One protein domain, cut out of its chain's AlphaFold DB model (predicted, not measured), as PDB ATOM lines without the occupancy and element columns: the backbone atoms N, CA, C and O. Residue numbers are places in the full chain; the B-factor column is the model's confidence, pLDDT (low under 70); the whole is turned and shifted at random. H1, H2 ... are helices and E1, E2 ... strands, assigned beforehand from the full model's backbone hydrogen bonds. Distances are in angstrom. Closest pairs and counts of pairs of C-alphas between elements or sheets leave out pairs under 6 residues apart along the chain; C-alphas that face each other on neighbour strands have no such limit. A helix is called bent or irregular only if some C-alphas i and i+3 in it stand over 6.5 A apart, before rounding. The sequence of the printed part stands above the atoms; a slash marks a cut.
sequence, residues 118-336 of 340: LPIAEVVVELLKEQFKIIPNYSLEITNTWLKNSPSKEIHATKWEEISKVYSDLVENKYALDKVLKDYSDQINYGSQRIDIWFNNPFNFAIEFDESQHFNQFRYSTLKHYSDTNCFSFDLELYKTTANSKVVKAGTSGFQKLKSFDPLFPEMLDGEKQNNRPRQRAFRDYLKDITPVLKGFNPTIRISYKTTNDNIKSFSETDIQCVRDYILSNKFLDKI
ATOM      1  N   LEU A 118     -41.537  45.573  26.751       96.06
ATOM      2  CA  LEU A 118     -42.475  44.602  27.314       96.06
ATOM      3  C   LEU A 118     -43.897  44.774  26.747       96.06
ATOM      4  O   LEU A 118     -44.420  43.787  26.239       96.06
ATOM      5  N   PRO A 119     -44.478  45.990  26.677       96.81
ATOM      6  CA  PRO A 119     -45.807  46.166  26.085       96.81
ATOM      7  C   PRO A 119     -45.889  45.745  24.606       96.81
ATOM      8  O   PRO A 119     -46.904  45.218  24.157       96.81
ATOM      9  N   ILE A 120     -44.806  45.933  23.838       98.00
ATOM     10  CA  ILE A 120     -44.723  45.464  22.444       98.00
ATOM     11  C   ILE A 120     -44.655  43.930  22.396       98.00
ATOM     12  O   ILE A 120     -45.283  43.305  21.543       98.00
ATOM     13  N   ALA A 121     -43.896  43.305  23.297       98.19
ATOM     14  CA  ALA A 121     -43.826  41.851  23.376       98.19
ATOM     15  C   ALA A 121     -45.191  41.250  23.737       98.19
ATOM     16  O   ALA A 121     -45.626  40.298  23.094       98.19
ATOM     17  N   GLU A 122     -45.886  41.830  24.716       97.94
ATOM     18  CA  GLU A 122     -47.194  41.369  25.192       97.94
ATOM     19  C   GLU A 122     -48.267  41.444  24.103       97.94
ATOM     20  O   GLU A 122     -48.959  40.452  23.872       97.94
ATOM     21  N   VAL A 123     -48.349  42.543  23.343       98.44
ATOM     22  CA  VAL A 123     -49.325  42.621  22.242       98.44
ATOM     23  C   VAL A 123     -49.039  41.587  21.149       98.44
ATOM     24  O   VAL A 123     -49.958  41.006  20.576       98.44
ATOM     25  N   VAL A 124     -47.769  41.279  20.876       98.50
ATOM     26  CA  VAL A 124     -47.409  40.234  19.906       98.50
ATOM     27  C   VAL A 124     -47.717  38.840  20.458       98.50
ATOM     28  O   VAL A 124     -48.168  37.980  19.703       98.50
ATOM     29  N   VAL A 125     -47.522  38.605  21.760       98.56
ATOM     30  CA  VAL A 125     -47.917  37.355  22.432       98.56
ATOM     31  C   VAL A 125     -49.407  37.093  22.234       98.56
ATOM     32  O   VAL A 125     -49.785  35.976  21.874       98.56
ATOM     33  N   GLU A 126     -50.245  38.113  22.425       98.50
ATOM     34  CA  GLU A 126     -51.687  38.025  22.190       98.50
ATOM     35  C   GLU A 126     -52.004  37.678  20.736       98.50
ATOM     36  O   GLU A 126     -52.719  36.708  20.482       98.50
ATOM     37  N   LEU A 127     -51.413  38.400  19.780       98.62
ATOM     38  CA  LEU A 127     -51.635  38.165  18.351       98.62
ATOM     39  C   LEU A 127     -51.216  36.751  17.914       98.62
ATOM     40  O   LEU A 127     -51.948  36.072  17.192       98.62
ATOM     41  N   LEU A 128     -50.065  36.265  18.383       98.38
ATOM     42  CA  LEU A 128     -49.604  34.905  18.097       98.38
ATOM     43  C   LEU A 128     -50.517  33.851  18.733       98.38
ATOM     44  O   LEU A 128     -50.842  32.850  18.089       98.38
ATOM     45  N   LYS A 129     -50.974  34.073  19.970       98.12
ATOM     46  CA  LYS A 129     -51.932  33.185  20.642       98.12
ATOM     47  C   LYS A 129     -53.262  33.139  19.896       98.12
ATOM     48  O   LYS A 129     -53.850  32.068  19.759       98.12
ATOM     49  N   GLU A 130     -53.735  34.272  19.393       98.19
ATOM     50  CA  GLU A 130     -54.952  34.353  18.589       98.19
ATOM     51  C   GLU A 130     -54.818  33.581  17.271       98.19
ATOM     52  O   GLU A 130     -55.715  32.794  16.949       98.19
ATOM     53  N   GLN A 131     -53.706  33.748  16.549       98.12
ATOM     54  CA  GLN A 131     -53.492  33.152  15.227       98.12
ATOM     55  C   GLN A 131     -53.113  31.667  15.280       98.12
ATOM     56  O   GLN A 131     -53.691  30.856  14.560       98.12
ATOM     57  N   PHE A 132     -52.175  31.292  16.149       97.56
ATOM     58  CA  PHE A 132     -51.582  29.949  16.179       97.56
ATOM     59  C   PHE A 132     -52.104  29.071  17.317       97.56
ATOM     60  O   PHE A 132     -51.789  27.887  17.362       97.56
ATOM     61  N   LYS A 133     -52.895  29.629  18.247       97.69
ATOM     62  CA  LYS A 133     -53.398  28.931  19.450       97.69
ATOM     63  C   LYS A 133     -52.286  28.385  20.358       97.69
ATOM     64  O   LYS A 133     -52.520  27.476  21.148       97.69
ATOM     65  N   ILE A 134     -51.093  28.975  20.279       95.38
ATOM     66  CA  ILE A 134     -49.912  28.640  21.083       95.38
ATOM     67  C   ILE A 134     -49.517  29.880  21.881       95.38
ATOM     68  O   ILE A 134     -49.510  30.981  21.338       95.38
ATOM     69  N   ILE A 135     -49.174  29.707  23.157       95.69
ATOM     70  CA  ILE A 135     -48.617  30.789  23.975       95.69
ATOM     71  C   ILE A 135     -47.109  30.860  23.692       95.69
ATOM     72  O   ILE A 135     -46.396  29.917  24.041       95.69
ATOM     73  N   PRO A 136     -46.606  31.921  23.041       97.12
ATOM     74  CA  PRO A 136     -45.181  32.057  22.773       97.12
ATOM     75  C   PRO A 136     -44.370  32.309  24.046       97.12
ATOM     76  O   PRO A 136     -44.816  32.997  24.961       97.12
ATOM     77  N   ASN A 137     -43.126  31.832  24.038       95.38
ATOM     78  CA  ASN A 137     -42.086  32.295  24.949       95.38
ATOM     79  C   ASN A 137     -41.198  33.316  24.224       95.38
ATOM     80  O   ASN A 137     -40.841  33.104  23.063       95.38
ATOM     81  N   TYR A 138     -40.794  34.386  24.903       97.94
ATOM     82  CA  TYR A 138     -39.925  35.411  24.333       97.94
ATOM     83  C   TYR A 138     -38.830  35.844  25.308       97.94
ATOM     84  O   TYR A 138     -38.862  35.557  26.503       97.94
ATOM     85  N   SER A 139     -37.826  36.536  24.784       96.69
ATOM     86  CA  SER A 139     -36.729  37.096  25.568       96.69
ATOM     87  C   SER A 139     -36.426  38.514  25.095       96.69
ATOM     88  O   SER A 139     -36.449  38.785  23.898       96.69
ATOM     89  N   LEU A 140     -36.167  39.423  26.035       96.56
ATOM     90  CA  LEU A 140     -35.933  40.842  25.757       96.56
ATOM     91  C   LEU A 140     -34.437  41.163  25.771       96.56
ATOM     92  O   LEU A 140     -33.706  40.671  26.627       96.56
ATOM     93  N   GLU A 141     -34.006  42.030  24.855       95.00
ATOM     94  CA  GLU A 141     -32.642  42.570  24.759       95.00
ATOM     95  C   GLU A 141     -31.527  41.500  24.767       95.00
ATOM     96  O   GLU A 141     -30.441  41.720  25.314       95.00
ATOM     97  N   ILE A 142     -31.766  40.342  24.144       94.25
ATOM     98  CA  ILE A 142     -30.809  39.230  24.131       94.25
ATOM     99  C   ILE A 142     -29.715  39.410  23.083       94.25
ATOM    100  O   ILE A 142     -29.892  40.075  22.068       94.25
ATOM    101  N   THR A 143     -28.571  38.767  23.295       93.44
ATOM    102  CA  THR A 143     -27.500  38.683  22.298       93.44
ATOM    103  C   THR A 143     -27.315  37.232  21.893       93.44
ATOM    104  O   THR A 143     -27.071  36.384  22.744       93.44
ATOM    105  N   ASN A 144     -27.398  36.954  20.595       86.75
ATOM    106  CA  ASN A 144     -27.268  35.599  20.069       86.75
ATOM    107  C   ASN A 144     -25.926  35.402  19.365       86.75
ATOM    108  O   ASN A 144     -25.503  36.220  18.544       86.75
ATOM    109  N   THR A 145     -25.258  34.281  19.630       88.81
ATOM    110  CA  THR A 145     -23.935  33.981  19.056       88.81
ATOM    111  C   THR A 145     -23.964  33.836  17.538       88.81
ATOM    112  O   THR A 145     -22.953  34.117  16.897       88.81
ATOM    113  N   TRP A 146     -25.107  33.464  16.957       90.25
ATOM    114  CA  TRP A 146     -25.283  33.299  15.514       90.25
ATOM    115  C   TRP A 146     -25.472  34.613  14.746       90.25
ATOM    116  O   TRP A 146     -25.216  34.648  13.544       90.25
ATOM    117  N   LEU A 147     -25.905  35.688  15.409       93.56
ATOM    118  CA  LEU A 147     -26.115  36.992  14.785       93.56
ATOM    119  C   LEU A 147     -24.894  37.872  15.048       93.56
ATOM    120  O   LEU A 147     -24.836  38.600  16.036       93.56
ATOM    121  N   LYS A 148     -23.880  37.775  14.190       92.50
ATOM    122  CA  LYS A 148     -22.633  38.545  14.326       92.50
ATOM    123  C   LYS A 148     -22.802  39.986  13.835       92.50
ATOM    124  O   LYS A 148     -23.657  40.262  12.995       92.50
ATOM    125  N   ASN A 149     -21.974  40.916  14.330       90.62
ATOM    126  CA  ASN A 149     -21.950  42.293  13.794       90.62
ATOM    127  C   ASN A 149     -21.305  42.396  12.392       90.62
ATOM    128  O   ASN A 149     -21.313  43.479  11.809       90.62
ATOM    129  N   SER A 150     -20.778  41.294  11.849       92.44
ATOM    130  CA  SER A 150     -20.255  41.192  10.486       92.44
ATOM    131  C   SER A 150     -20.902  40.050   9.714       92.44
ATOM    132  O   SER A 150     -21.272  39.036  10.315       92.44
ATOM    133  N   PRO A 151     -20.970  40.156   8.378       94.75
ATOM    134  CA  PRO A 151     -21.394  39.044   7.553       94.75
ATOM    135  C   PRO A 151     -20.304  37.962   7.518       94.75
ATOM    136  O   PRO A 151     -19.115  38.233   7.692       94.75
ATOM    137  N   SER A 152     -20.721  36.727   7.266       92.31
ATOM    138  CA  SER A 152     -19.845  35.575   7.029       92.31
ATOM    139  C   SER A 152     -20.275  34.840   5.765       92.31
ATOM    140  O   SER A 152     -21.474  34.702   5.513       92.31
ATOM    141  N   LYS A 153     -19.317  34.341   4.977       93.38
ATOM    142  CA  LYS A 153     -19.629  33.555   3.772       93.38
ATOM    143  C   LYS A 153     -20.359  32.255   4.091       93.38
ATOM    144  O   LYS A 153     -21.158  31.814   3.284       93.38
ATOM    145  N   GLU A 154     -20.136  31.691   5.276       93.19
ATOM    146  CA  GLU A 154     -20.839  30.496   5.748       93.19
ATOM    147  C   GLU A 154     -22.360  30.704   5.808       93.19
ATOM    148  O   GLU A 154     -23.113  29.894   5.285       93.19
ATOM    149  N   ILE A 155     -22.814  31.811   6.405       94.75
ATOM    150  CA  ILE A 155     -24.250  32.091   6.559       94.75
ATOM    151  C   ILE A 155     -24.814  32.785   5.315       94.75
ATOM    152  O   ILE A 155     -25.960  32.569   4.939       94.75
ATOM    153  N   HIS A 156     -24.015  33.637   4.672       96.38
ATOM    154  CA  HIS A 156     -24.512  34.600   3.695       96.38
ATOM    155  C   HIS A 156     -24.117  34.289   2.250       96.38
ATOM    156  O   HIS A 156     -24.233  35.169   1.401       96.38
ATOM    157  N   ALA A 157     -23.653  33.071   1.947       96.19
ATOM    158  CA  ALA A 157     -23.174  32.694   0.614       96.19
ATOM    159  C   ALA A 157     -24.140  33.102  -0.514       96.19
ATOM    160  O   ALA A 157     -23.727  33.727  -1.487       96.19
ATOM    161  N   THR A 158     -25.436  32.819  -0.353       95.31
ATOM    162  CA  THR A 158     -26.476  33.071  -1.369       95.31
ATOM    163  C   THR A 158     -26.824  34.548  -1.557       95.31
ATOM    164  O   THR A 158     -27.453  34.909  -2.548       95.31
ATOM    165  N   LYS A 159     -26.419  35.412  -0.620       95.94
ATOM    166  CA  LYS A 159     -26.676  36.859  -0.621       95.94
ATOM    167  C   LYS A 159     -25.386  37.682  -0.597       95.94
ATOM    168  O   LYS A 159     -25.438  38.896  -0.415       95.94
ATOM    169  N   TRP A 160     -24.224  37.049  -0.781       96.88
ATOM    170  CA  TRP A 160     -22.928  37.694  -0.563       96.88
ATOM    171  C   TRP A 160     -22.702  38.896  -1.480       96.88
ATOM    172  O   TRP A 160     -22.231  39.938  -1.025       96.88
ATOM    173  N   GLU A 161     -23.071  38.776  -2.756       96.62
ATOM    174  CA  GLU A 161     -22.966  39.868  -3.730       96.62
ATOM    175  C   GLU A 161     -23.865  41.052  -3.354       96.62
ATOM    176  O   GLU A 161     -23.430  42.202  -3.401       96.62
ATOM    177  N   GLU A 162     -25.094  40.774  -2.908       96.56
ATOM    178  CA  GLU A 162     -26.050  41.791  -2.458       96.56
ATOM    179  C   GLU A 162     -25.517  42.529  -1.220       96.56
ATOM    180  O   GLU A 162     -25.448  43.756  -1.211       96.56
ATOM    181  N   ILE A 163     -25.037  41.791  -0.214       97.31
ATOM    182  CA  ILE A 163     -24.441  42.353   1.008       97.31
ATOM    183  C   ILE A 163     -23.198  43.182   0.685       97.31
ATOM    184  O   ILE A 163     -23.021  44.273   1.231       97.31
ATOM    185  N   SER A 164     -22.342  42.685  -0.209       97.62
ATOM    186  CA  SER A 164     -21.138  43.396  -0.648       97.62
ATOM    187  C   SER A 164     -21.497  44.707  -1.340       97.62
ATOM    188  O   SER A 164     -20.848  45.723  -1.094       97.62
ATOM    189  N   LYS A 165     -22.564  44.711  -2.147       97.50
ATOM    190  CA  LYS A 165     -23.086  45.919  -2.785       97.50
ATOM    191  C   LYS A 165     -23.645  46.911  -1.766       97.50
ATOM    192  O   LYS A 165     -23.272  48.077  -1.816       97.50
ATOM    193  N   VAL A 166     -24.460  46.458  -0.809       97.69
ATOM    194  CA  VAL A 166     -24.977  47.309   0.281       97.69
ATOM    195  C   VAL A 166     -23.827  47.946   1.061       97.69
ATOM    196  O   VAL A 166     -23.858  49.143   1.348       97.69
ATOM    197  N   TYR A 167     -22.805  47.157   1.400       97.31
ATOM    198  CA  TYR A 167     -21.610  47.661   2.069       97.31
ATOM    199  C   TYR A 167     -20.908  48.728   1.222       97.31
ATOM    200  O   TYR A 167     -20.668  49.826   1.720       97.31
ATOM    201  N   SER A 168     -20.637  48.423  -0.054       95.88
ATOM    202  CA  SER A 168     -19.973  49.330  -0.997       95.88
ATOM    203  C   SER A 168     -20.714  50.659  -1.122       95.88
ATOM    204  O   SER A 168     -20.094  51.714  -1.012       95.88
ATOM    205  N   ASP A 169     -22.039  50.626  -1.264       95.12
ATOM    206  CA  ASP A 169     -22.863  51.829  -1.386       95.12
ATOM    207  C   ASP A 169     -22.823  52.674  -0.103       95.12
ATOM    208  O   ASP A 169     -22.728  53.901  -0.165       95.12
ATOM    209  N   LEU A 170     -22.817  52.040   1.076       94.38
ATOM    210  CA  LEU A 170     -22.707  52.745   2.357       94.38
ATOM    211  C   LEU A 170     -21.351  53.421   2.564       94.38
ATOM    212  O   LEU A 170     -21.303  54.488   3.182       94.38
ATOM    213  N   VAL A 171     -20.265  52.809   2.088       92.56
ATOM    214  CA  VAL A 171     -18.903  53.366   2.173       92.56
ATOM    215  C   VAL A 171     -18.489  54.115   0.906       92.56
ATOM    216  O   VAL A 171     -17.308  54.406   0.727       92.56
ATOM    217  N   GLU A 172     -19.446  54.436   0.032       91.38
ATOM    218  CA  GLU A 172     -19.242  55.235  -1.183       91.38
ATOM    219  C   GLU A 172     -18.155  54.652  -2.103       91.38
ATOM    220  O   GLU A 172     -17.348  55.371  -2.689       91.38
ATOM    221  N   ASN A 173     -18.127  53.321  -2.220       92.00
ATOM    222  CA  ASN A 173     -17.174  52.536  -3.009       92.00
ATOM    223  C   ASN A 173     -15.698  52.703  -2.595       92.00
ATOM    224  O   ASN A 173     -14.803  52.305  -3.341       92.00
ATOM    225  N   LYS A 174     -15.418  53.253  -1.406       91.19
ATOM    226  CA  LYS A 174     -14.044  53.414  -0.894       91.19
ATOM    227  C   LYS A 174     -13.388  52.080  -0.539       91.19
ATOM    228  O   LYS A 174     -12.174  51.936  -0.675       91.19
ATOM    229  N   TYR A 175     -14.179  51.104  -0.092       92.00
ATOM    230  CA  TYR A 175     -13.685  49.814   0.384       92.00
ATOM    231  C   TYR A 175     -14.509  48.655  -0.178       92.00
ATOM    232  O   TYR A 175     -15.729  48.741  -0.294       92.00
ATOM    233  N   ALA A 176     -13.834  47.544  -0.475       95.31
ATOM    234  CA  ALA A 176     -14.475  46.286  -0.841       95.31
ATOM    235  C   ALA A 176     -14.625  45.395   0.398       95.31
ATOM    236  O   ALA A 176     -13.645  45.178   1.113       95.31
ATOM    237  N   LEU A 177     -15.822  44.840   0.622       95.88
ATOM    238  CA  LEU A 177     -16.136  44.038   1.813       95.88
ATOM    239  C   LEU A 177     -15.148  42.880   2.016       95.88
ATOM    240  O   LEU A 177     -14.572  42.741   3.091       95.88
ATOM    241  N   ASP A 178     -14.904  42.088   0.968       95.62
ATOM    242  CA  ASP A 178     -13.965  40.960   1.012       95.62
ATOM    243  C   ASP A 178     -12.543  41.390   1.385       95.62
ATOM    244  O   ASP A 178     -11.859  40.691   2.133       95.62
ATOM    245  N   LYS A 179     -12.099  42.553   0.891       94.62
ATOM    246  CA  LYS A 179     -10.770  43.081   1.201       94.62
ATOM    247  C   LYS A 179     -10.672  43.462   2.674       94.62
ATOM    248  O   LYS A 179      -9.734  43.043   3.335       94.62
ATOM    249  N   VAL A 180     -11.660  44.184   3.203       92.50
ATOM    250  CA  VAL A 180     -11.666  44.592   4.615       92.50
ATOM    251  C   VAL A 180     -11.729  43.377   5.541       92.50
ATOM    252  O   VAL A 180     -10.970  43.295   6.501       92.50
ATOM    253  N   LEU A 181     -12.583  42.395   5.244       92.50
ATOM    254  CA  LEU A 181     -12.668  41.178   6.056       92.50
ATOM    255  C   LEU A 181     -11.365  40.368   6.041       92.50
ATOM    256  O   LEU A 181     -11.015  39.767   7.054       92.50
ATOM    257  N   LYS A 182     -10.643  40.361   4.914       92.31
ATOM    258  CA  LYS A 182      -9.336  39.707   4.796       92.31
ATOM    259  C   LYS A 182      -8.242  40.474   5.538       92.31
ATOM    260  O   LYS A 182      -7.516  39.872   6.317       92.31
ATOM    261  N   ASP A 183      -8.124  41.777   5.298       90.44
ATOM    262  CA  ASP A 183      -7.039  42.612   5.829       90.44
ATOM    263  C   ASP A 183      -7.101  42.730   7.363       90.44
ATOM    264  O   ASP A 183      -6.082  42.954   8.015       90.44
ATOM    265  N   TYR A 184      -8.290  42.547   7.944       85.31
ATOM    266  CA  TYR A 184      -8.519  42.657   9.382       85.31
ATOM    267  C   TYR A 184      -8.912  41.335  10.050       85.31
ATOM    268  O   TYR A 184      -9.338  41.372  11.201       85.31
ATOM    269  N   SER A 185      -8.761  40.175   9.393       82.25
ATOM    270  CA  SER A 185      -9.225  38.871   9.914       82.25
ATOM    271  C   SER A 185      -8.813  38.601  11.363       82.25
ATOM    272  O   SER A 185      -9.615  38.114  12.155       82.25
ATOM    273  N   ASP A 186      -7.593  38.997  11.726       77.88
ATOM    274  CA  ASP A 186      -6.990  38.724  13.036       77.88
ATOM    275  C   ASP A 186      -7.408  39.743  14.110       77.88
ATOM    276  O   ASP A 186      -7.240  39.522  15.306       77.88
ATOM    277  N   GLN A 187      -7.964  40.880  13.686       71.50
ATOM    278  CA  GLN A 187      -8.472  41.956  14.549       71.50
ATOM    279  C   GLN A 187     -10.000  41.899  14.688       71.50
ATOM    280  O   GLN A 187     -10.606  42.621  15.486       71.50
ATOM    281  N   ILE A 188     -10.634  41.045  13.891       66.06
ATOM    282  CA  ILE A 188     -12.071  40.900  13.775       66.06
ATOM    283  C   ILE A 188     -12.585  40.003  14.912       66.06
ATOM    284  O   ILE A 188     -12.726  38.791  14.795       66.06
ATOM    285  N   ASN A 189     -12.953  40.623  16.034       65.31
ATOM    286  CA  ASN A 189     -13.929  40.046  16.957       65.31
ATOM    287  C   ASN A 189     -15.158  40.948  16.988       65.31
ATOM    288  O   ASN A 189     -15.346  41.772  17.881       65.31
ATOM    289  N   TYR A 190     -15.993  40.820  15.959       68.06
ATOM    290  CA  TYR A 190     -17.159  41.679  15.797       68.06
ATOM    291  C   TYR A 190     -18.189  41.524  16.918       68.06
ATOM    292  O   TYR A 190     -19.112  42.326  16.983       68.06
ATOM    293  N   GLY A 191     -18.065  40.543  17.815       83.25
ATOM    294  CA  GLY A 191     -19.105  40.241  18.788       83.25
ATOM    295  C   GLY A 191     -20.442  39.935  18.103       83.25
ATOM    296  O   GLY A 191     -20.538  39.758  16.882       83.25
ATOM    297  N   SER A 192     -21.495  39.887  18.901       90.94
ATOM    298  CA  SER A 192     -22.844  39.609  18.420       90.94
ATOM    299  C   SER A 192     -23.726  40.849  18.473       90.94
ATOM    300  O   SER A 192     -23.477  41.788  19.235       90.94
ATOM    301  N   GLN A 193     -24.744  40.874  17.620       92.88
ATOM    302  CA  GLN A 193     -25.775  41.896  17.662       92.88
ATOM    303  C   GLN A 193     -26.795  41.537  18.736       92.88
ATOM    304  O   GLN A 193     -27.121  40.368  18.954       92.88
ATOM    305  N   ARG A 194     -27.310  42.574  19.387       95.12
ATOM    306  CA  ARG A 194     -28.415  42.461  20.330       95.12
ATOM    307  C   ARG A 194     -29.739  42.513  19.578       95.12
ATOM    308  O   ARG A 194     -29.871  43.374  18.714       95.12
ATOM    309  N   ILE A 195     -30.675  41.646  19.931       97.31
ATOM    310  CA  ILE A 195     -32.050  41.594  19.436       97.31
ATOM    311  C   ILE A 195     -32.961  42.197  20.505       97.31
ATOM    312  O   ILE A 195     -32.819  41.865  21.681       97.31
ATOM    313  N   ASP A 196     -33.877  43.075  20.110       97.94
ATOM    314  CA  ASP A 196     -34.775  43.756  21.048       97.94
ATOM    315  C   ASP A 196     -35.787  42.791  21.676       97.94
ATOM    316  O   ASP A 196     -35.918  42.752  22.901       97.94
ATOM    317  N   ILE A 197     -36.460  41.974  20.863       98.50
ATOM    318  CA  ILE A 197     -37.350  40.905  21.331       98.50
ATOM    319  C   ILE A 197     -37.119  39.672  20.464       98.50
ATOM    320  O   ILE A 197     -37.192  39.740  19.240       98.50
ATOM    321  N   TRP A 198     -36.859  38.531  21.085       98.31
ATOM    322  CA  TRP A 198     -36.745  37.254  20.393       98.31
ATOM    323  C   TRP A 198     -37.881  36.335  20.810       98.31
ATOM    324  O   TRP A 198     -38.001  36.006  21.987       98.31
ATOM    325  N   PHE A 199     -38.693  35.911  19.847       98.38
ATOM    326  CA  PHE A 199     -39.708  34.886  20.038       98.38
ATOM    327  C   PHE A 199     -39.071  33.519  19.807       98.38
ATOM    328  O   PHE A 199     -38.614  33.203  18.709       98.38
ATOM    329  N   ASN A 200     -39.020  32.723  20.874       96.81
ATOM    330  CA  ASN A 200     -38.367  31.421  20.899       96.81
ATOM    331  C   ASN A 200     -39.148  30.374  20.085       96.81
ATOM    332  O   ASN A 200     -40.213  30.643  19.520       96.81
ATOM    333  N   ASN A 201     -38.616  29.152  20.046       94.81
ATOM    334  CA  ASN A 201     -39.307  27.991  19.497       94.81
ATOM    335  C   ASN A 201     -40.747  27.891  20.061       94.81
ATOM    336  O   ASN A 201     -40.922  28.061  21.270       94.81
ATOM    337  N   PRO A 202     -41.777  27.629  19.234       97.44
ATOM    338  CA  PRO A 202     -41.721  27.223  17.823       97.44
ATOM    339  C   PRO A 202     -41.668  28.365  16.795       97.44
ATOM    340  O   PRO A 202     -41.637  28.094  15.601       97.44
ATOM    341  N   PHE A 203     -41.669  29.632  17.213       98.25
ATOM    342  CA  PHE A 203     -41.822  30.760  16.288       98.25
ATOM    343  C   PHE A 203     -40.506  31.256  15.690       98.25
ATOM    344  O   PHE A 203     -40.493  31.641  14.528       98.25
ATOM    345  N   ASN A 204     -39.409  31.255  16.452       97.50
ATOM    346  CA  ASN A 204     -38.058  31.600  15.984       97.50
ATOM    347  C   ASN A 204     -38.008  32.856  15.085       97.50
ATOM    348  O   ASN A 204     -37.659  32.764  13.907       97.50
ATOM    349  N   PHE A 205     -38.375  34.024  15.620       98.19
ATOM    350  CA  PHE A 205     -38.232  35.309  14.922       98.19
ATOM    351  C   PHE A 205     -37.887  36.451  15.872       98.19
ATOM    352  O   PHE A 205     -38.110  36.378  17.082       98.19
ATOM    353  N   ALA A 206     -37.348  37.523  15.300       98.31
ATOM    354  CA  ALA A 206     -37.005  38.738  16.021       98.31
ATOM    355  C   ALA A 206     -38.055  39.834  15.808       98.31
ATOM    356  O   ALA A 206     -38.624  39.964  14.721       98.31
ATOM    357  N   ILE A 207     -38.233  40.672  16.825       98.56
ATOM    358  CA  ILE A 207     -38.790  42.014  16.686       98.56
ATOM    359  C   ILE A 207     -37.708  43.029  17.022       98.56
ATOM    360  O   ILE A 207     -37.002  42.884  18.020       98.56
ATOM    361  N   GLU A 208     -37.605  44.061  16.191       98.38
ATOM    362  CA  GLU A 208     -36.725  45.213  16.388       98.38
ATOM    363  C   GLU A 208     -37.566  46.491  16.479       98.38
ATOM    364  O   GLU A 208     -38.435  46.729  15.631       98.38
ATOM    365  N   PHE A 209     -37.317  47.313  17.503       98.00
ATOM    366  CA  PHE A 209     -37.973  48.607  17.663       98.00
ATOM    367  C   PHE A 209     -37.031  49.738  17.239       98.00
ATOM    368  O   PHE A 209     -36.077  50.102  17.933       98.00
ATOM    369  N   ASP A 210     -37.327  50.344  16.095       97.06
ATOM    370  CA  ASP A 210     -36.474  51.354  15.488       97.06
ATOM    371  C   ASP A 210     -36.807  52.758  15.998       97.06
ATOM    372  O   ASP A 210     -37.810  53.375  15.635       97.06
ATOM    373  N   GLU A 211     -35.905  53.318  16.802       94.56
ATOM    374  CA  GLU A 211     -35.982  54.713  17.230       94.56
ATOM    375  C   GLU A 211     -35.632  55.696  16.102       94.56
ATOM    376  O   GLU A 211     -34.960  55.369  15.122       94.56
ATOM    377  N   SER A 212     -35.976  56.970  16.301       92.38
ATOM    378  CA  SER A 212     -35.778  58.054  15.325       92.38
ATOM    379  C   SER A 212     -34.369  58.170  14.720       92.38
ATOM    380  O   SER A 212     -34.234  58.640  13.591       92.38
ATOM    381  N   GLN A 213     -33.336  57.730  15.442       90.06
ATOM    382  CA  GLN A 213     -31.928  57.720  15.024       90.06
ATOM    383  C   GLN A 213     -31.580  56.683  13.943       90.06
ATOM    384  O   GLN A 213     -30.554  56.836  13.276       90.06
ATOM    385  N   HIS A 214     -32.398  55.639  13.777       93.00
ATOM    386  CA  HIS A 214     -32.233  54.643  12.715       93.00
ATOM    387  C   HIS A 214     -32.655  55.206  11.353       93.00
ATOM    388  O   HIS A 214     -32.159  54.766  10.324       93.00
ATOM    389  N   PHE A 215     -33.507  56.232  11.327       94.38
ATOM    390  CA  PHE A 215     -34.051  56.808  10.098       94.38
ATOM    391  C   PHE A 215     -33.187  57.973   9.611       94.38
ATOM    392  O   PHE A 215     -33.265  59.085  10.134       94.38
ATOM    393  N   ASN A 216     -32.339  57.701   8.622       92.94
ATOM    394  CA  ASN A 216     -31.428  58.663   8.004       92.94
ATOM    395  C   ASN A 216     -31.052  58.236   6.572       92.94
ATOM    396  O   ASN A 216     -31.437  57.151   6.128       92.94
ATOM    397  N   GLN A 217     -30.244  59.044   5.874       92.62
ATOM    398  CA  GLN A 217     -29.828  58.783   4.493       92.62
ATOM    399  C   GLN A 217     -29.136  57.424   4.283       92.62
ATOM    400  O   GLN A 217     -29.278  56.824   3.220       92.62
ATOM    401  N   PHE A 218     -28.426  56.898   5.287       94.38
ATOM    402  CA  PHE A 218     -27.741  55.607   5.181       94.38
ATOM    403  C   PHE A 218     -28.716  54.446   5.324       94.38
ATOM    404  O   PHE A 218     -28.662  53.504   4.535       94.38
ATOM    405  N   ARG A 219     -29.668  54.533   6.263       96.38
ATOM    406  CA  ARG A 219     -30.759  53.551   6.331       96.38
ATOM    407  C   ARG A 219     -31.577  53.580   5.048       96.38
ATOM    408  O   ARG A 219     -31.824  52.519   4.487       96.38
ATOM    409  N   TYR A 220     -31.897  54.766   4.526       96.56
ATOM    410  CA  TYR A 220     -32.542  54.904   3.220       96.56
ATOM    411  C   TYR A 220     -31.742  54.213   2.107       96.56
ATOM    412  O   TYR A 220     -32.330  53.486   1.313       96.56
ATOM    413  N   SER A 221     -30.411  54.363   2.091       95.56
ATOM    414  CA  SER A 221     -29.539  53.643   1.156       95.56
ATOM    415  C   SER A 221     -29.721  52.132   1.268       95.56
ATOM    416  O   SER A 221     -30.019  51.495   0.267       95.56
ATOM    417  N   THR A 222     -29.652  51.560   2.479       97.12
ATOM    418  CA  THR A 222     -29.853  50.109   2.663       97.12
ATOM    419  C   THR A 222     -31.238  49.645   2.217       97.12
ATOM    420  O   THR A 222     -31.348  48.616   1.560       97.12
ATOM    421  N   LEU A 223     -32.288  50.432   2.482       96.75
ATOM    422  CA  LEU A 223     -33.674  50.103   2.130       96.75
ATOM    423  C   LEU A 223     -33.913  50.005   0.613       96.75
ATOM    424  O   LEU A 223     -34.881  49.379   0.189       96.75
ATOM    425  N   LYS A 224     -33.034  50.576  -0.223       95.31
ATOM    426  CA  LYS A 224     -33.096  50.419  -1.688       95.31
ATOM    427  C   LYS A 224     -32.740  49.009  -2.162       95.31
ATOM    428  O   LYS A 224     -33.088  48.659  -3.284       95.31
ATOM    429  N   HIS A 225     -32.073  48.218  -1.326       95.31
ATOM    430  CA  HIS A 225     -31.650  46.857  -1.663       95.31
ATOM    431  C   HIS A 225     -32.658  45.789  -1.238       95.31
ATOM    432  O   HIS A 225     -32.476  44.621  -1.551       95.31
ATOM    433  N   TYR A 226     -33.743  46.169  -0.562       93.88
ATOM    434  CA  TYR A 226     -34.786  45.237  -0.142       93.88
ATOM    435  C   TYR A 226     -35.667  44.892  -1.346       93.88
ATOM    436  O   TYR A 226     -36.683  45.542  -1.590       93.88
ATOM    437  N   SER A 227     -35.248  43.893  -2.123       86.38
ATOM    438  CA  SER A 227     -36.006  43.380  -3.273       86.38
ATOM    439  C   SER A 227     -36.780  42.100  -2.963       86.38
ATOM    440  O   SER A 227     -37.798  41.837  -3.593       86.38
ATOM    441  N   ASP A 228     -36.305  41.299  -2.008       88.31
ATOM    442  CA  ASP A 228     -36.936  40.036  -1.624       88.31
ATOM    443  C   ASP A 228     -37.833  40.228  -0.400       88.31
ATOM    444  O   ASP A 228     -37.364  40.311   0.737       88.31
ATOM    445  N   THR A 229     -39.143  40.282  -0.632       87.31
ATOM    446  CA  THR A 229     -40.146  40.472   0.420       87.31
ATOM    447  C   THR A 229     -40.226  39.311   1.407       87.31
ATOM    448  O   THR A 229     -40.873  39.458   2.443       87.31
ATOM    449  N   ASN A 230     -39.601  38.164   1.122       88.81
ATOM    450  CA  ASN A 230     -39.546  37.042   2.057       88.81
ATOM    451  C   ASN A 230     -38.469  37.231   3.129       88.81
ATOM    452  O   ASN A 230     -38.521  36.565   4.154       88.81
ATOM    453  N   CYS A 231     -37.517  38.148   2.934       89.00
ATOM    454  CA  CYS A 231     -36.437  38.378   3.891       89.00
ATOM    455  C   CYS A 231     -36.811  39.322   5.042       89.00
ATOM    456  O   CYS A 231     -35.999  39.520   5.936       89.00
ATOM    457  N   PHE A 232     -37.996  39.942   5.038       92.44
ATOM    458  CA  PHE A 232     -38.356  40.939   6.052       92.44
ATOM    459  C   PHE A 232     -39.870  41.099   6.262       92.44
ATOM    460  O   PHE A 232     -40.683  40.804   5.379       92.44
ATOM    461  N   SER A 233     -40.240  41.636   7.428       96.75
ATOM    462  CA  SER A 233     -41.628  41.904   7.824       96.75
ATOM    463  C   SER A 233     -41.799  43.323   8.379       96.75
ATOM    464  O   SER A 233     -41.921  43.538   9.582       96.75
ATOM    465  N   PHE A 234     -41.790  44.318   7.494       97.31
ATOM    466  CA  PHE A 234     -42.128  45.706   7.821       97.31
ATOM    467  C   PHE A 234     -42.608  46.454   6.570       97.31
ATOM    468  O   PHE A 234     -42.349  46.017   5.446       97.31
ATOM    469  N   ASP A 235     -43.294  47.583   6.757       96.69
ATOM    470  CA  ASP A 235     -43.713  48.467   5.668       96.69
ATOM    471  C   ASP A 235     -42.494  49.195   5.086       96.69
ATOM    472  O   ASP A 235     -41.973  50.170   5.642       96.69
ATOM    473  N   LEU A 236     -42.011  48.680   3.956       96.38
ATOM    474  CA  LEU A 236     -40.819  49.186   3.290       96.38
ATOM    475  C   LEU A 236     -40.976  50.643   2.831       96.38
ATOM    476  O   LEU A 236     -40.014  51.409   2.912       96.38
ATOM    477  N   GLU A 237     -42.162  51.047   2.373       95.19
ATOM    478  CA  GLU A 237     -42.384  52.396   1.847       95.19
ATOM    479  C   GLU A 237     -42.506  53.427   2.974       95.19
ATOM    480  O   GLU A 237     -41.916  54.511   2.879       95.19
ATOM    481  N   LEU A 238     -43.146  53.069   4.092       94.75
ATOM    482  CA  LEU A 238     -43.110  53.869   5.320       94.75
ATOM    483  C   LEU A 238     -41.668  54.078   5.795       94.75
ATOM    484  O   LEU A 238     -41.263  55.207   6.102       94.75
ATOM    485  N   TYR A 239     -40.871  53.010   5.828       96.81
ATOM    486  CA  TYR A 239     -39.470  53.065   6.243       96.81
ATOM    487  C   TYR A 239     -38.627  53.940   5.312       96.81
ATOM    488  O   TYR A 239     -37.879  54.803   5.787       96.81
ATOM    489  N   LYS A 240     -38.775  53.778   3.990       96.06
ATOM    490  CA  LYS A 240     -38.087  54.603   2.987       96.06
ATOM    491  C   LYS A 240     -38.455  56.074   3.131       96.06
ATOM    492  O   LYS A 240     -37.557  56.912   3.206       96.06
ATOM    493  N   THR A 241     -39.745  56.386   3.223       94.75
ATOM    494  CA  THR A 241     -40.242  57.764   3.354       94.75
ATOM    495  C   THR A 241     -39.721  58.414   4.634       94.75
ATOM    496  O   THR A 241     -39.194  59.529   4.607       94.75
ATOM    497  N   THR A 242     -39.775  57.686   5.753       93.62
ATOM    498  CA  THR A 242     -39.284  58.170   7.050       93.62
ATOM    499  C   THR A 242     -37.776  58.434   7.011       93.62
ATOM    500  O   THR A 242     -37.325  59.486   7.466       93.62
ATOM    501  N   ALA A 243     -36.987  57.525   6.432       94.19
ATOM    502  CA  ALA A 243     -35.534  57.656   6.348       94.19
ATOM    503  C   ALA A 243     -35.079  58.755   5.369       94.19
ATOM    504  O   ALA A 243     -34.126  59.476   5.665       94.19
ATOM    505  N   ASN A 244     -35.777  58.928   4.242       89.69
ATOM    506  CA  ASN A 244     -35.452  59.934   3.227       89.69
ATOM    507  C   ASN A 244     -35.604  61.376   3.746       89.69
ATOM    508  O   ASN A 244     -34.898  62.280   3.310       89.69
ATOM    509  N   SER A 245     -36.494  61.596   4.720       76.06
ATOM    510  CA  SER A 245     -36.757  62.925   5.287       76.06
ATOM    511  C   SER A 245     -35.605  63.511   6.120       76.06
ATOM    512  O   SER A 245     -35.628  64.696   6.457       76.06
ATOM    513  N   LYS A 246     -34.592  62.705   6.475       78.25
ATOM    514  CA  LYS A 246     -33.529  63.095   7.411       78.25
ATOM    515  C   LYS A 246     -32.140  62.883   6.821       78.25
ATOM    516  O   LYS A 246     -31.648  61.760   6.728       78.25
ATOM    517  N   VAL A 247     -31.454  63.990   6.545       80.25
ATOM    518  CA  VAL A 247     -30.011  63.988   6.282       80.25
ATOM    519  C   VAL A 247     -29.284  64.274   7.588       80.25
ATOM    520  O   VAL A 247     -29.308  65.390   8.112       80.25
ATOM    521  N   VAL A 248     -28.636  63.250   8.136       74.50
ATOM    522  CA  VAL A 248     -27.761  63.400   9.295       74.50
ATOM    523  C   VAL A 248     -26.530  64.181   8.855       74.50
ATOM    524  O   VAL A 248     -25.787  63.726   7.987       74.50
ATOM    525  N   LYS A 249     -26.335  65.361   9.454       67.88
ATOM    526  CA  LYS A 249     -25.156  66.202   9.236       67.88
ATOM    527  C   LYS A 249     -23.930  65.600   9.918       67.88
ATOM    528  O   LYS A 249     -24.052  64.935  10.951       67.88
ATOM    529  N   ALA A 250     -22.760  65.912   9.366       64.88
ATOM    530  CA  ALA A 250     -21.479  65.534   9.937       64.88
ATOM    531  C   ALA A 250     -21.361  66.009  11.391       64.88
ATOM    532  O   ALA A 250     -21.498  67.196  11.685       64.88
ATOM    533  N   GLY A 251     -21.113  65.064  12.291       61.47
ATOM    534  CA  GLY A 251     -20.890  65.316  13.704       61.47
ATOM    535  C   GLY A 251     -20.094  64.177  14.333       61.47
ATOM    536  O   GLY A 251     -20.107  63.042  13.851       61.47
ATOM    537  N   THR A 252     -19.355  64.508  15.392       56.88
ATOM    538  CA  THR A 252     -18.433  63.604  16.104       56.88
ATOM    539  C   THR A 252     -18.861  63.343  17.554       56.88
ATOM    540  O   THR A 252     -18.122  62.728  18.322       56.88
ATOM    541  N   SER A 253     -20.058  63.794  17.956       58.28
ATOM    542  CA  SER A 253     -20.538  63.724  19.341       58.28
ATOM    543  C   SER A 253     -21.829  62.906  19.497       58.28
ATOM    544  O   SER A 253     -22.607  62.702  18.564       58.28
ATOM    545  N   GLY A 254     -22.053  62.388  20.709       68.00
ATOM    546  CA  GLY A 254     -23.279  61.672  21.074       68.00
ATOM    547  C   GLY A 254     -23.506  60.366  20.300       68.00
ATOM    548  O   GLY A 254     -22.587  59.574  20.097       68.00
ATOM    549  N   PHE A 255     -24.752  60.130  19.865       61.75
ATOM    550  CA  PHE A 255     -25.181  58.911  19.156       61.75
ATOM    551  C   PHE A 255     -24.511  58.686  17.797       61.75
ATOM    552  O   PHE A 255     -24.707  57.621  17.207       61.75
ATOM    553  N   GLN A 256     -23.744  59.662  17.314       61.69
ATOM    554  CA  GLN A 256     -22.998  59.602  16.066       61.69
ATOM    555  C   GLN A 256     -21.579  59.069  16.260       61.69
ATOM    556  O   GLN A 256     -20.971  58.714  15.268       61.69
ATOM    557  N   LYS A 257     -21.057  58.950  17.492       72.19
ATOM    558  CA  LYS A 257     -19.695  58.456  17.743       72.19
ATOM    559  C   LYS A 257     -19.642  56.934  17.902       72.19
ATOM    560  O   LYS A 257     -20.372  56.379  18.729       72.19
ATOM    561  N   LEU A 258     -18.771  56.254  17.154       69.19
ATOM    562  CA  LEU A 258     -18.447  54.839  17.375       69.19
ATOM    563  C   LEU A 258     -18.033  54.585  18.830       69.19
ATOM    564  O   LEU A 258     -17.303  55.363  19.440       69.19
ATOM    565  N   LYS A 259     -18.516  53.474  19.392       69.50
ATOM    566  CA  LYS A 259     -18.203  53.074  20.774       69.50
ATOM    567  C   LYS A 259     -16.870  52.330  20.885       69.50
ATOM    568  O   LYS A 259     -16.283  52.304  21.958       69.50
ATOM    569  N   SER A 260     -16.429  51.724  19.790       75.44
ATOM    570  CA  SER A 260     -15.210  50.932  19.667       75.44
ATOM    571  C   SER A 260     -14.760  50.941  18.208       75.44
ATOM    572  O   SER A 260     -15.548  51.290  17.323       75.44
ATOM    573  N   PHE A 261     -13.514  50.538  17.967       80.31
ATOM    574  CA  PHE A 261     -13.013  50.278  16.620       80.31
ATOM    575  C   PHE A 261     -13.906  49.256  15.897       80.31
ATOM    576  O   PHE A 261     -14.368  48.286  16.505       80.31
ATOM    577  N   ASP A 262     -14.171  49.504  14.617       85.44
ATOM    578  CA  ASP A 262     -14.888  48.606  13.715       85.44
ATOM    579  C   ASP A 262     -14.182  48.655  12.351       85.44
ATOM    580  O   ASP A 262     -14.185  49.707  11.714       85.44
ATOM    581  N   PRO A 263     -13.565  47.552  11.893       84.12
ATOM    582  CA  PRO A 263     -12.873  47.541  10.609       84.12
ATOM    583  C   PRO A 263     -13.775  47.798   9.396       84.12
ATOM    584  O   PRO A 263     -13.317  48.390   8.424       84.12
ATOM    585  N   LEU A 264     -15.052  47.385   9.431       89.25
ATOM    586  CA  LEU A 264     -15.986  47.633   8.321       89.25
ATOM    587  C   LEU A 264     -16.351  49.112   8.234       89.25
ATOM    588  O   LEU A 264     -16.561  49.642   7.144       89.25
ATOM    589  N   PHE A 265     -16.424  49.771   9.386       89.44
ATOM    590  CA  PHE A 265     -16.795  51.170   9.512       89.44
ATOM    591  C   PHE A 265     -15.780  51.864  10.417       89.44
ATOM    592  O   PHE A 265     -16.066  52.022  11.606       89.44
ATOM    593  N   PRO A 266     -14.610  52.284   9.889       82.06
ATOM    594  CA  PRO A 266     -13.619  53.013  10.681       82.06
ATOM    595  C   PRO A 266     -14.249  54.269  11.286       82.06
ATOM    596  O   PRO A 266     -15.297  54.712  10.823       82.06
ATOM    597  N   GLU A 267     -13.642  54.875  12.313       79.81
ATOM    598  CA  GLU A 267     -14.254  56.044  12.969       79.81
ATOM    599  C   GLU A 267     -14.652  57.123  11.961       79.81
ATOM    600  O   GLU A 267     -15.757  57.648  12.049       79.81
ATOM    601  N   MET A 268     -13.800  57.345  10.962       79.44
ATOM    602  CA  MET A 268     -13.977  58.285   9.862       79.44
ATOM    603  C   MET A 268     -13.610  57.578   8.553       79.44
ATOM    604  O   MET A 268     -12.674  56.781   8.544       79.44
ATOM    605  N   LEU A 269     -14.319  57.856   7.453       75.56
ATOM    606  CA  LEU A 269     -13.815  57.502   6.117       75.56
ATOM    607  C   LEU A 269     -12.794  58.557   5.680       75.56
ATOM    608  O   LEU A 269     -12.881  59.717   6.094       75.56
ATOM    609  N   ASP A 270     -11.875  58.177   4.795       72.06
ATOM    610  CA  ASP A 270     -10.905  59.117   4.232       72.06
ATOM    611  C   ASP A 270     -11.618  60.328   3.608       72.06
ATOM    612  O   ASP A 270     -12.577  60.188   2.837       72.06
ATOM    613  N   GLY A 271     -11.172  61.525   3.998       68.94
ATOM    614  CA  GLY A 271     -11.725  62.806   3.546       68.94
ATOM    615  C   GLY A 271     -13.022  63.256   4.231       68.94
ATOM    616  O   GLY A 271     -13.524  64.333   3.909       68.94
ATOM    617  N   GLU A 272     -13.571  62.492   5.179       73.88
ATOM    618  CA  GLU A 272     -14.830  62.842   5.845       73.88
ATOM    619  C   GLU A 272     -14.653  63.505   7.209       73.88
ATOM    620  O   GLU A 272     -13.661  63.333   7.910       73.88
ATOM    621  N   LYS A 273     -15.676  64.280   7.594       65.94
ATOM    622  CA  LYS A 273     -15.804  64.932   8.909       65.94
ATOM    623  C   LYS A 273     -16.881  64.287   9.791       65.94
ATOM    624  O   LYS A 273     -17.143  64.767  10.891       65.94
ATOM    625  N   GLN A 274     -17.517  63.223   9.304       69.50
ATOM    626  CA  GLN A 274     -18.588  62.517   9.991       69.50
ATOM    627  C   GLN A 274     -18.124  61.155  10.491       69.50
ATOM    628  O   GLN A 274     -17.486  60.405   9.757       69.50
ATOM    629  N   ASN A 275     -18.535  60.815  11.712       79.88
ATOM    630  CA  ASN A 275     -18.306  59.487  12.243       79.88
ATOM    631  C   ASN A 275     -19.227  58.437  11.585       79.88
ATOM    632  O   ASN A 275     -20.417  58.687  11.375       79.88
ATOM    633  N   ASN A 276     -18.697  57.247  11.285       86.50
ATOM    634  CA  ASN A 276     -19.403  56.209  10.522       86.50
ATOM    635  C   ASN A 276     -20.439  55.388  11.296       86.50
ATOM    636  O   ASN A 276     -21.041  54.473  10.733       86.50
ATOM    637  N   ARG A 277     -20.722  55.712  12.559       88.00
ATOM    638  CA  ARG A 277     -21.753  55.012  13.336       88.00
ATOM    639  C   ARG A 277     -23.130  54.935  12.655       88.00
ATOM    640  O   ARG A 277     -23.759  53.883  12.770       88.00
ATOM    641  N   PRO A 278     -23.644  55.970  11.961       90.12
ATOM    642  CA  PRO A 278     -24.904  55.851  11.226       90.12
ATOM    643  C   PRO A 278     -24.846  54.824  10.083       90.12
ATOM    644  O   PRO A 278     -25.796  54.062   9.923       90.12
ATOM    645  N   ARG A 279     -23.720  54.741   9.351       92.56
ATOM    646  CA  ARG A 279     -23.477  53.720   8.313       92.56
ATOM    647  C   ARG A 279     -23.404  52.320   8.921       92.56
ATOM    648  O   ARG A 279     -24.104  51.420   8.470       92.56
ATOM    649  N   GLN A 280     -22.644  52.178  10.009       92.75
ATOM    650  CA  GLN A 280     -22.540  50.937  10.779       92.75
ATOM    651  C   GLN A 280     -23.917  50.435  11.224       92.75
ATOM    652  O   GLN A 280     -24.235  49.265  11.034       92.75
ATOM    653  N   ARG A 281     -24.742  51.310  11.815       93.06
ATOM    654  CA  ARG A 281     -26.106  50.963  12.245       93.06
ATOM    655  C   ARG A 281     -26.959  50.507  11.069       93.06
ATOM    656  O   ARG A 281     -27.532  49.431  11.149       93.06
ATOM    657  N   ALA A 282     -26.973  51.269   9.976       96.31
ATOM    658  CA  ALA A 282     -27.750  50.924   8.791       96.31
ATOM    659  C   ALA A 282     -27.358  49.550   8.217       96.31
ATOM    660  O   ALA A 282     -28.234  48.748   7.901       96.31
ATOM    661  N   PHE A 283     -26.057  49.254   8.135       97.12
ATOM    662  CA  PHE A 283     -25.569  47.957   7.665       97.12
ATOM    663  C   PHE A 283     -25.950  46.810   8.600       97.12
ATOM    664  O   PHE A 283     -26.418  45.768   8.155       97.12
ATOM    665  N   ARG A 284     -25.784  47.006   9.910       95.94
ATOM    666  CA  ARG A 284     -26.143  46.005  10.922       95.94
ATOM    667  C   ARG A 284     -27.645  45.740  10.945       95.94
ATOM    668  O   ARG A 284     -28.040  44.582  10.995       95.94
ATOM    669  N   ASP A 285     -28.466  46.779  10.807       97.12
ATOM    670  CA  ASP A 285     -29.915  46.648  10.662       97.12
ATOM    671  C   ASP A 285     -30.287  45.836   9.412       97.12
ATOM    672  O   ASP A 285     -31.147  44.965   9.486       97.12
ATOM    673  N   TYR A 286     -29.600  46.050   8.286       97.69
ATOM    674  CA  TYR A 286     -29.777  45.217   7.094       97.69
ATOM    675  C   TYR A 286     -29.418  43.746   7.352       97.69
ATOM    676  O   TYR A 286     -30.207  42.856   7.033       97.69
ATOM    677  N   LEU A 287     -28.286  43.476   8.013       96.88
ATOM    678  CA  LEU A 287     -27.910  42.109   8.390       96.88
ATOM    679  C   LEU A 287     -28.943  41.457   9.320       96.88
ATOM    680  O   LEU A 287     -29.266  40.289   9.126       96.88
ATOM    681  N   LYS A 288     -29.491  42.190  10.296       96.38
ATOM    682  CA  LYS A 288     -30.546  41.693  11.202       96.38
ATOM    683  C   LYS A 288     -31.814  41.249  10.481       96.38
ATOM    684  O   LYS A 288     -32.542  40.417  11.014       96.38
ATOM    685  N   ASP A 289     -32.074  41.797   9.303       96.88
ATOM    686  CA  ASP A 289     -33.273  41.468   8.541       96.88
ATOM    687  C   ASP A 289     -33.045  40.200   7.721       96.88
ATOM    688  O   ASP A 289     -33.827  39.258   7.805       96.88
ATOM    689  N   ILE A 290     -31.917  40.114   7.010       96.62
ATOM    690  CA  ILE A 290     -31.649  38.979   6.117       96.62
ATOM    691  C   ILE A 290     -31.123  37.732   6.844       96.62
ATOM    692  O   ILE A 290     -31.404  36.610   6.425       96.62
ATOM    693  N   THR A 291     -30.353  37.897   7.928       96.50
ATOM    694  CA  THR A 291     -29.647  36.782   8.591       96.50
ATOM    695  C   THR A 291     -30.601  35.726   9.148       96.50
ATOM    696  O   THR A 291     -30.326  34.543   8.944       96.50
ATOM    697  N   PRO A 292     -31.710  36.084   9.833       96.31
ATOM    698  CA  PRO A 292     -32.642  35.087  10.355       96.31
ATOM    699  C   PRO A 292     -33.167  34.154   9.262       96.31
ATOM    700  O   PRO A 292     -33.057  32.938   9.402       96.31
ATOM    701  N   VAL A 293     -33.615  34.704   8.130       96.56
ATOM    702  CA  VAL A 293     -34.153  33.911   7.012       96.56
ATOM    703  C   VAL A 293     -33.091  33.002   6.398       96.56
ATOM    704  O   VAL A 293     -33.354  31.830   6.143       96.56
ATOM    705  N   LEU A 294     -31.858  33.492   6.245       95.69
ATOM    706  CA  LEU A 294     -30.736  32.679   5.759       95.69
ATOM    707  C   LEU A 294     -30.363  31.529   6.709       95.69
ATOM    708  O   LEU A 294     -29.791  30.532   6.275       95.69
ATOM    709  N   LYS A 295     -30.714  31.635   7.995       95.31
ATOM    710  CA  LYS A 295     -30.570  30.558   8.983       95.31
ATOM    711  C   LYS A 295     -31.799  29.650   9.101       95.31
ATOM    712  O   LYS A 295     -31.784  28.747   9.934       95.31
ATOM    713  N   GLY A 296     -32.840  29.869   8.297       95.88
ATOM    714  CA  GLY A 296     -34.098  29.121   8.372       95.88
ATOM    715  C   GLY A 296     -35.028  29.572   9.502       95.88
ATOM    716  O   GLY A 296     -35.958  28.851   9.849       95.88
ATOM    717  N   PHE A 297     -34.781  30.743  10.090       97.25
ATOM    718  CA  PHE A 297     -35.701  31.395  11.017       97.25
ATOM    719  C   PHE A 297     -36.711  32.256  10.258       97.25
ATOM    720  O   PHE A 297     -36.528  32.573   9.081       97.25
ATOM    721  N   ASN A 298     -37.781  32.656  10.936       98.19
ATOM    722  CA  ASN A 298     -38.784  33.513  10.324       98.19
ATOM    723  C   ASN A 298     -38.293  34.974  10.222       98.19
ATOM    724  O   ASN A 298     -37.402  35.385  10.977       98.19
ATOM    725  N   PRO A 299     -38.856  35.774   9.296       98.00
ATOM    726  CA  PRO A 299     -38.372  37.126   9.036       98.00
ATOM    727  C   PRO A 299     -38.522  38.061  10.241       98.00
ATOM    728  O   PRO A 299     -39.528  38.019  10.952       98.00
ATOM    729  N   THR A 300     -37.551  38.957  10.427       98.25
ATOM    730  CA  THR A 300     -37.603  39.995  11.468       98.25
ATOM    731  C   THR A 300     -38.778  40.940  11.229       98.25
ATOM    732  O   THR A 300     -38.914  41.509  10.139       98.25
ATOM    733  N   ILE A 301     -39.600  41.143  12.261       98.56
ATOM    734  CA  ILE A 301     -40.633  42.180  12.271       98.56
ATOM    735  C   ILE A 301     -40.014  43.475  12.788       98.56
ATOM    736  O   ILE A 301     -39.447  43.499  13.879       98.56
ATOM    737  N   ARG A 302     -40.130  44.572  12.036       98.31
ATOM    738  CA  ARG A 302     -39.667  45.884  12.514       98.31
ATOM    739  C   ARG A 302     -40.818  46.821  12.812       98.31
ATOM    740  O   ARG A 302     -41.730  46.977  11.998       98.31
ATOM    741  N   ILE A 303     -40.730  47.479  13.961       98.31
ATOM    742  CA  ILE A 303     -41.686  48.485  14.419       98.31
ATOM    743  C   ILE A 303     -40.960  49.822  14.476       98.31
ATOM    744  O   ILE A 303     -39.990  49.988  15.211       98.31
ATOM    745  N   SER A 304     -41.435  50.789  13.698       97.06
ATOM    746  CA  SER A 304     -40.879  52.138  13.692       97.06
ATOM    747  C   SER A 304     -41.426  52.943  14.865       97.06
ATOM    748  O   SER A 304     -42.604  52.828  15.196       97.06
ATOM    749  N   TYR A 305     -40.632  53.869  15.403       96.12
ATOM    750  CA  TYR A 305     -41.137  54.893  16.323       96.12
ATOM    751  C   TYR A 305     -42.318  55.699  15.744       96.12
ATOM    752  O   TYR A 305     -43.117  56.254  16.492       96.12
ATOM    753  N   LYS A 306     -42.462  55.752  14.411       96.19
ATOM    754  CA  LYS A 306     -43.630  56.349  13.747       96.19
ATOM    755  C   LYS A 306     -44.923  55.582  14.017       96.19
ATOM    756  O   LYS A 306     -45.972  56.204  14.117       96.19
ATOM    757  N   THR A 307     -44.840  54.261  14.161       96.44
ATOM    758  CA  THR A 307     -45.973  53.398  14.512       96.44
ATOM    759  C   THR A 307     -46.429  53.637  15.952       96.44
ATOM    760  O   THR A 307     -47.599  53.467  16.256       96.44
ATOM    761  N   THR A 308     -45.532  54.082  16.832       95.12
ATOM    762  CA  THR A 308     -45.820  54.390  18.241       95.12
ATOM    763  C   THR A 308     -46.031  55.888  18.470       95.12
ATOM    764  O   THR A 308     -45.553  56.428  19.462       95.12
ATOM    765  N   ASN A 309     -46.671  56.589  17.527       92.56
ATOM    766  CA  ASN A 309     -46.962  58.031  17.605       92.56
ATOM    767  C   ASN A 309     -45.741  58.897  17.976       92.56
ATOM    768  O   ASN A 309     -45.823  59.820  18.784       92.56
ATOM    769  N   ASP A 310     -44.582  58.578  17.397       93.00
ATOM    770  CA  ASP A 310     -43.284  59.208  17.661       93.00
ATOM    771  C   ASP A 310     -42.709  58.992  19.085       93.00
ATOM    772  O   ASP A 310     -41.642  59.523  19.416       93.00
ATOM    773  N   ASN A 311     -43.349  58.168  19.917       90.75
ATOM    774  CA  ASN A 311     -42.908  57.818  21.266       90.75
ATOM    775  C   ASN A 311     -41.840  56.712  21.248       90.75
ATOM    776  O   ASN A 311     -41.910  55.781  20.454       90.75
ATOM    777  N   ILE A 312     -40.845  56.798  22.138       90.50
ATOM    778  CA  ILE A 312     -39.705  55.856  22.204       90.50
ATOM    779  C   ILE A 312     -39.357  55.381  23.625       90.50
ATOM    780  O   ILE A 312     -38.368  54.655  23.801       90.50
ATOM    781  N   LYS A 313     -40.090  55.845  24.650       87.94
ATOM    782  CA  LYS A 313     -39.736  55.623  26.066       87.94
ATOM    783  C   LYS A 313     -40.793  54.857  26.851       87.94
ATOM    784  O   LYS A 313     -40.425  53.942  27.575       87.94
ATOM    785  N   SER A 314     -42.053  55.265  26.745       89.06
ATOM    786  CA  SER A 314     -43.145  54.756  27.579       89.06
ATOM    787  C   SER A 314     -44.418  54.714  26.752       89.06
ATOM    788  O   SER A 314     -45.008  55.763  26.510       89.06
ATOM    789  N   PHE A 315     -44.803  53.535  26.284       93.62
ATOM    790  CA  PHE A 315     -45.918  53.381  25.358       93.62
ATOM    791  C   PHE A 315     -47.261  53.460  26.084       93.62
ATOM    792  O   PHE A 315     -47.474  52.780  27.084       93.62
ATOM    793  N   SER A 316     -48.149  54.312  25.580       94.56
ATOM    794  CA  SER A 316     -49.552  54.360  25.993       94.56
ATOM    795  C   SER A 316     -50.351  53.208  25.374       94.56
ATOM    796  O   SER A 316     -49.902  52.579  24.416       94.56
ATOM    797  N   GLU A 317     -51.572  52.972  25.857       95.50
ATOM    798  CA  GLU A 317     -52.498  52.014  25.230       95.50
ATOM    799  C   GLU A 317     -52.733  52.332  23.746       95.50
ATOM    800  O   GLU A 317     -52.752  51.430  22.913       95.50
ATOM    801  N   THR A 318     -52.830  53.618  23.388       97.31
ATOM    802  CA  THR A 318     -52.957  54.049  21.990       97.31
ATOM    803  C   THR A 318     -51.722  53.692  21.165       97.31
ATOM    804  O   THR A 318     -51.867  53.211  20.046       97.31
ATOM    805  N   ASP A 319     -50.513  53.867  21.709       97.06
ATOM    806  CA  ASP A 319     -49.276  53.492  21.009       97.06
ATOM    807  C   ASP A 319     -49.238  51.982  20.728       97.06
ATOM    808  O   ASP A 319     -48.867  51.561  19.632       97.06
ATOM    809  N   ILE A 320     -49.659  51.167  21.699       98.06
ATOM    810  CA  ILE A 320     -49.708  49.705  21.567       98.06
ATOM    811  C   ILE A 320     -50.812  49.256  20.611       98.06
ATOM    812  O   ILE A 320     -50.582  48.352  19.804       98.06
ATOM    813  N   GLN A 321     -51.963  49.927  20.610       98.19
ATOM    814  CA  GLN A 321     -53.004  49.678  19.618       98.19
ATOM    815  C   GLN A 321     -52.506  49.981  18.197       98.19
ATOM    816  O   GLN A 321     -52.710  49.169  17.298       98.19
ATOM    817  N   CYS A 322     -51.769  51.077  17.988       98.25
ATOM    818  CA  CYS A 322     -51.172  51.373  16.685       98.25
ATOM    819  C   CYS A 322     -50.160  50.300  16.245       98.25
ATOM    820  O   CYS A 322     -50.116  49.945  15.066       98.25
ATOM    821  N   VAL A 323     -49.373  49.738  17.175       98.38
ATOM    822  CA  VAL A 323     -48.493  48.588  16.893       98.38
ATOM    823  C   VAL A 323     -49.303  47.364  16.470       98.38
ATOM    824  O   VAL A 323     -48.967  46.731  15.465       98.38
ATOM    825  N   ARG A 324     -50.383  47.049  17.194       98.62
ATOM    826  CA  ARG A 324     -51.288  45.941  16.867       98.62
ATOM    827  C   ARG A 324     -51.861  46.087  15.459       98.62
ATOM    828  O   ARG A 324     -51.742  45.171  14.644       98.62
ATOM    829  N   ASP A 325     -52.422  47.254  15.162       98.56
ATOM    830  CA  ASP A 325     -53.046  47.561  13.875       98.56
ATOM    831  C   ASP A 325     -52.026  47.507  12.737       98.56
ATOM    832  O   ASP A 325     -52.311  46.970  11.666       98.56
ATOM    833  N   TYR A 326     -50.809  47.998  12.966       98.44
ATOM    834  CA  TYR A 326     -49.716  47.932  12.000       98.44
ATOM    835  C   TYR A 326     -49.319  46.486  11.668       98.44
ATOM    836  O   TYR A 326     -49.163  46.159  10.489       98.44
ATOM    837  N   ILE A 327     -49.212  45.603  12.669       98.44
ATOM    838  CA  ILE A 327     -48.890  44.183  12.451       98.44
ATOM    839  C   ILE A 327     -50.005  43.474  11.675       98.44
ATOM    840  O   ILE A 327     -49.725  42.744  10.718       98.44
ATOM    841  N   LEU A 328     -51.262  43.699  12.068       98.19
ATOM    842  CA  LEU A 328     -52.429  43.053  11.466       98.19
ATOM    843  C   LEU A 328     -52.691  43.536  10.034       98.19
ATOM    844  O   LEU A 328     -52.864  42.719   9.131       98.19
ATOM    845  N   SER A 329     -52.686  44.851   9.806       97.75
ATOM    846  CA  SER A 329     -52.970  45.444   8.489       97.75
ATOM    847  C   SER A 329     -51.956  45.033   7.422       97.75
ATOM    848  O   SER A 329     -52.331  44.818   6.269       97.75
ATOM    849  N   ASN A 330     -50.692  44.852   7.811       97.31
ATOM    850  CA  ASN A 330     -49.630  44.400   6.916       97.31
ATOM    851  C   ASN A 330     -49.447  42.874   6.889       97.31
ATOM    852  O   ASN A 330     -48.581  42.379   6.164       97.31
ATOM    853  N   LYS A 331     -50.243  42.124   7.663       97.38
ATOM    854  CA  LYS A 331     -50.229  40.653   7.701       97.38
ATOM    855  C   LYS A 331     -48.844  40.058   7.973       97.38
ATOM    856  O   LYS A 331     -48.463  39.044   7.390       97.38
ATOM    857  N   PHE A 332     -48.055  40.673   8.856       97.62
ATOM    858  CA  PHE A 332     -46.687  40.199   9.102       97.62
ATOM    859  C   PHE A 332     -46.639  38.785   9.684       97.62
ATOM    860  O   PHE A 332     -45.706  38.038   9.396       97.62
ATOM    861  N   LEU A 333     -47.654  38.405  10.462       97.50
ATOM    862  CA  LEU A 333     -47.734  37.081  11.071       97.50
ATOM    863  C   LEU A 333     -48.032  35.962  10.063       97.50
ATOM    864  O   LEU A 333     -47.675  34.818  10.323       97.50
ATOM    865  N   ASP A 334     -48.576  36.277   8.882       96.69
ATOM    866  CA  ASP A 334     -48.804  35.290   7.812       96.69
ATOM    867  C   ASP A 334     -47.488  34.733   7.249       96.69
ATOM    868  O   ASP A 334     -47.469  33.661   6.647       96.69
ATOM    869  N   LYS A 335     -46.372  35.443   7.461       96.31
ATOM    870  CA  LYS A 335     -45.027  34.988   7.082       96.31
ATOM    871  C   LYS A 335     -44.370  34.098   8.138       96.31
ATOM    872  O   LYS A 335     -43.270  33.606   7.900       96.31
ATOM    873  N   ILE A 336     -44.992  33.919   9.304       97.38
ATOM    874  CA  ILE A 336     -44.438  33.120  10.396       97.38
ATOM    875  C   ILE A 336     -44.861  31.661  10.226       97.38
ATOM    876  O   ILE A 336     -46.044  31.327  10.206       97.38
TER     877      ILE A 336
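AT A GLANCE: This is residues 118 to 336 of the 340 residues of an uncharacterized protein of Ignavibacteria bacterium RIFOXYD12_FULL_36_8 (UniProt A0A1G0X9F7). A strongly twisted sheet of four strands lies between H6 on one face and H1 on the other; H2 and H4 pack on H6, H5 packs beside H4, and H7 packs on H1. The long loop of residues 245 to 276 lies toward the same end of the longest axis as H3. The 219 printed residues include eight named helices and four named strands in the order H1 E1 H2 H3 E2 E3 H4 H5 H6 E4 H7 H8, class mixed; the sheet runs E1 E2 E3 E4 and is mixed, with E3 and E4 parallel. The whole is compact, with a radius of gyration of the C-alphas of 17.4 A and spans of 52 by 36 by 28 A.

HOW THE PARTS SIT: H1, residues 118 to 132, is on the sheet of E1, residues 138 to 148, E2, residues 192 to 199, E3, residues 205 to 210, and E4, residues 301 to 304, at a height over the sheet of 8.7 A. E1 bends by 88 degrees at residue 141 and is antiparallel to E2, with N 139 and O 198 2.9 A apart. E2 and E3 form a hairpin, with N 207 and O 197 2.8 A apart. E3 and E4 are parallel at 11 degrees, with N 210 and O 303 2.8 A apart. H6, residues 277 to 294, is on the sheet and touches H2, residues 153 to 170, at a shallow tilt of 30 degrees, opposite ways; their closest C-alphas, Leu 170 and Arg 279, are 6.1 A apart. H3, residues 177 to 183, touches H2 at residues 164 to 168 alone, about perpendicular at 77 degrees; the closest C-alphas are Ser 164 and Leu 177, 5.6 A. H4, residues 217 to 223, touches H6 at residues 278 to 286 alone, closest at the C-alphas of Arg 219 and Ala 282, 4.7 A. H4 and H5, residues 236 to 244, form a helical hairpin at 16 degrees, with the C-alphas of Tyr 220 and Ala 243 closest, 5.1 A. E3, H4, H5, H6 and E4 make a strand-helix-strand unit, two parallel neighbour strands with helices between. H7, residues 317 to 329, touches H1 with residues 320 to 324 alone, at a tilt of 37 degrees, only just steep; the C-alphas of Ile 120 and Ile 320 are closest, 6.6 A. H8, residues 332 to 335, is close to H1 but not clearly touching, 7.6 A between the C-alphas of Leu 128 and Leu 333. Every O i to N i+4 pair is within hydrogen-bond range in H1, H3, H4, H5 and H7, against 10 of 14 in H2 and 12 of 14 in H6; H8 is too short for such a pair.

IN THESE COORDINATES: H1 begins at C-alpha 118, (-42.475, 44.602, 27.314), and measures 20.5 A; E1 measures 20.2 A, H2 19.5 A, E2 17.6 A, E3 16.2 A, H6 25.2 A and H7 18.0 A. H2 is irregular, with C-alphas 155 and 158 8.3 A apart, and H6 only just, with C-alphas 289 and 292 6.7 A apart. H8 ends at C-alpha 335, (-45.027, 34.988, 7.082).

THE WHOLE: The C-alphas farthest apart, Lys 133 and Gly 271, are 56.0 A apart. The printed part has no cut; H4 to H5, H5 to H6 and E4 to H7 are long links. Mean pLDDT of the printed part is 91.4; 16 residues are under 70, among them 188 to 190 and 249 to 256.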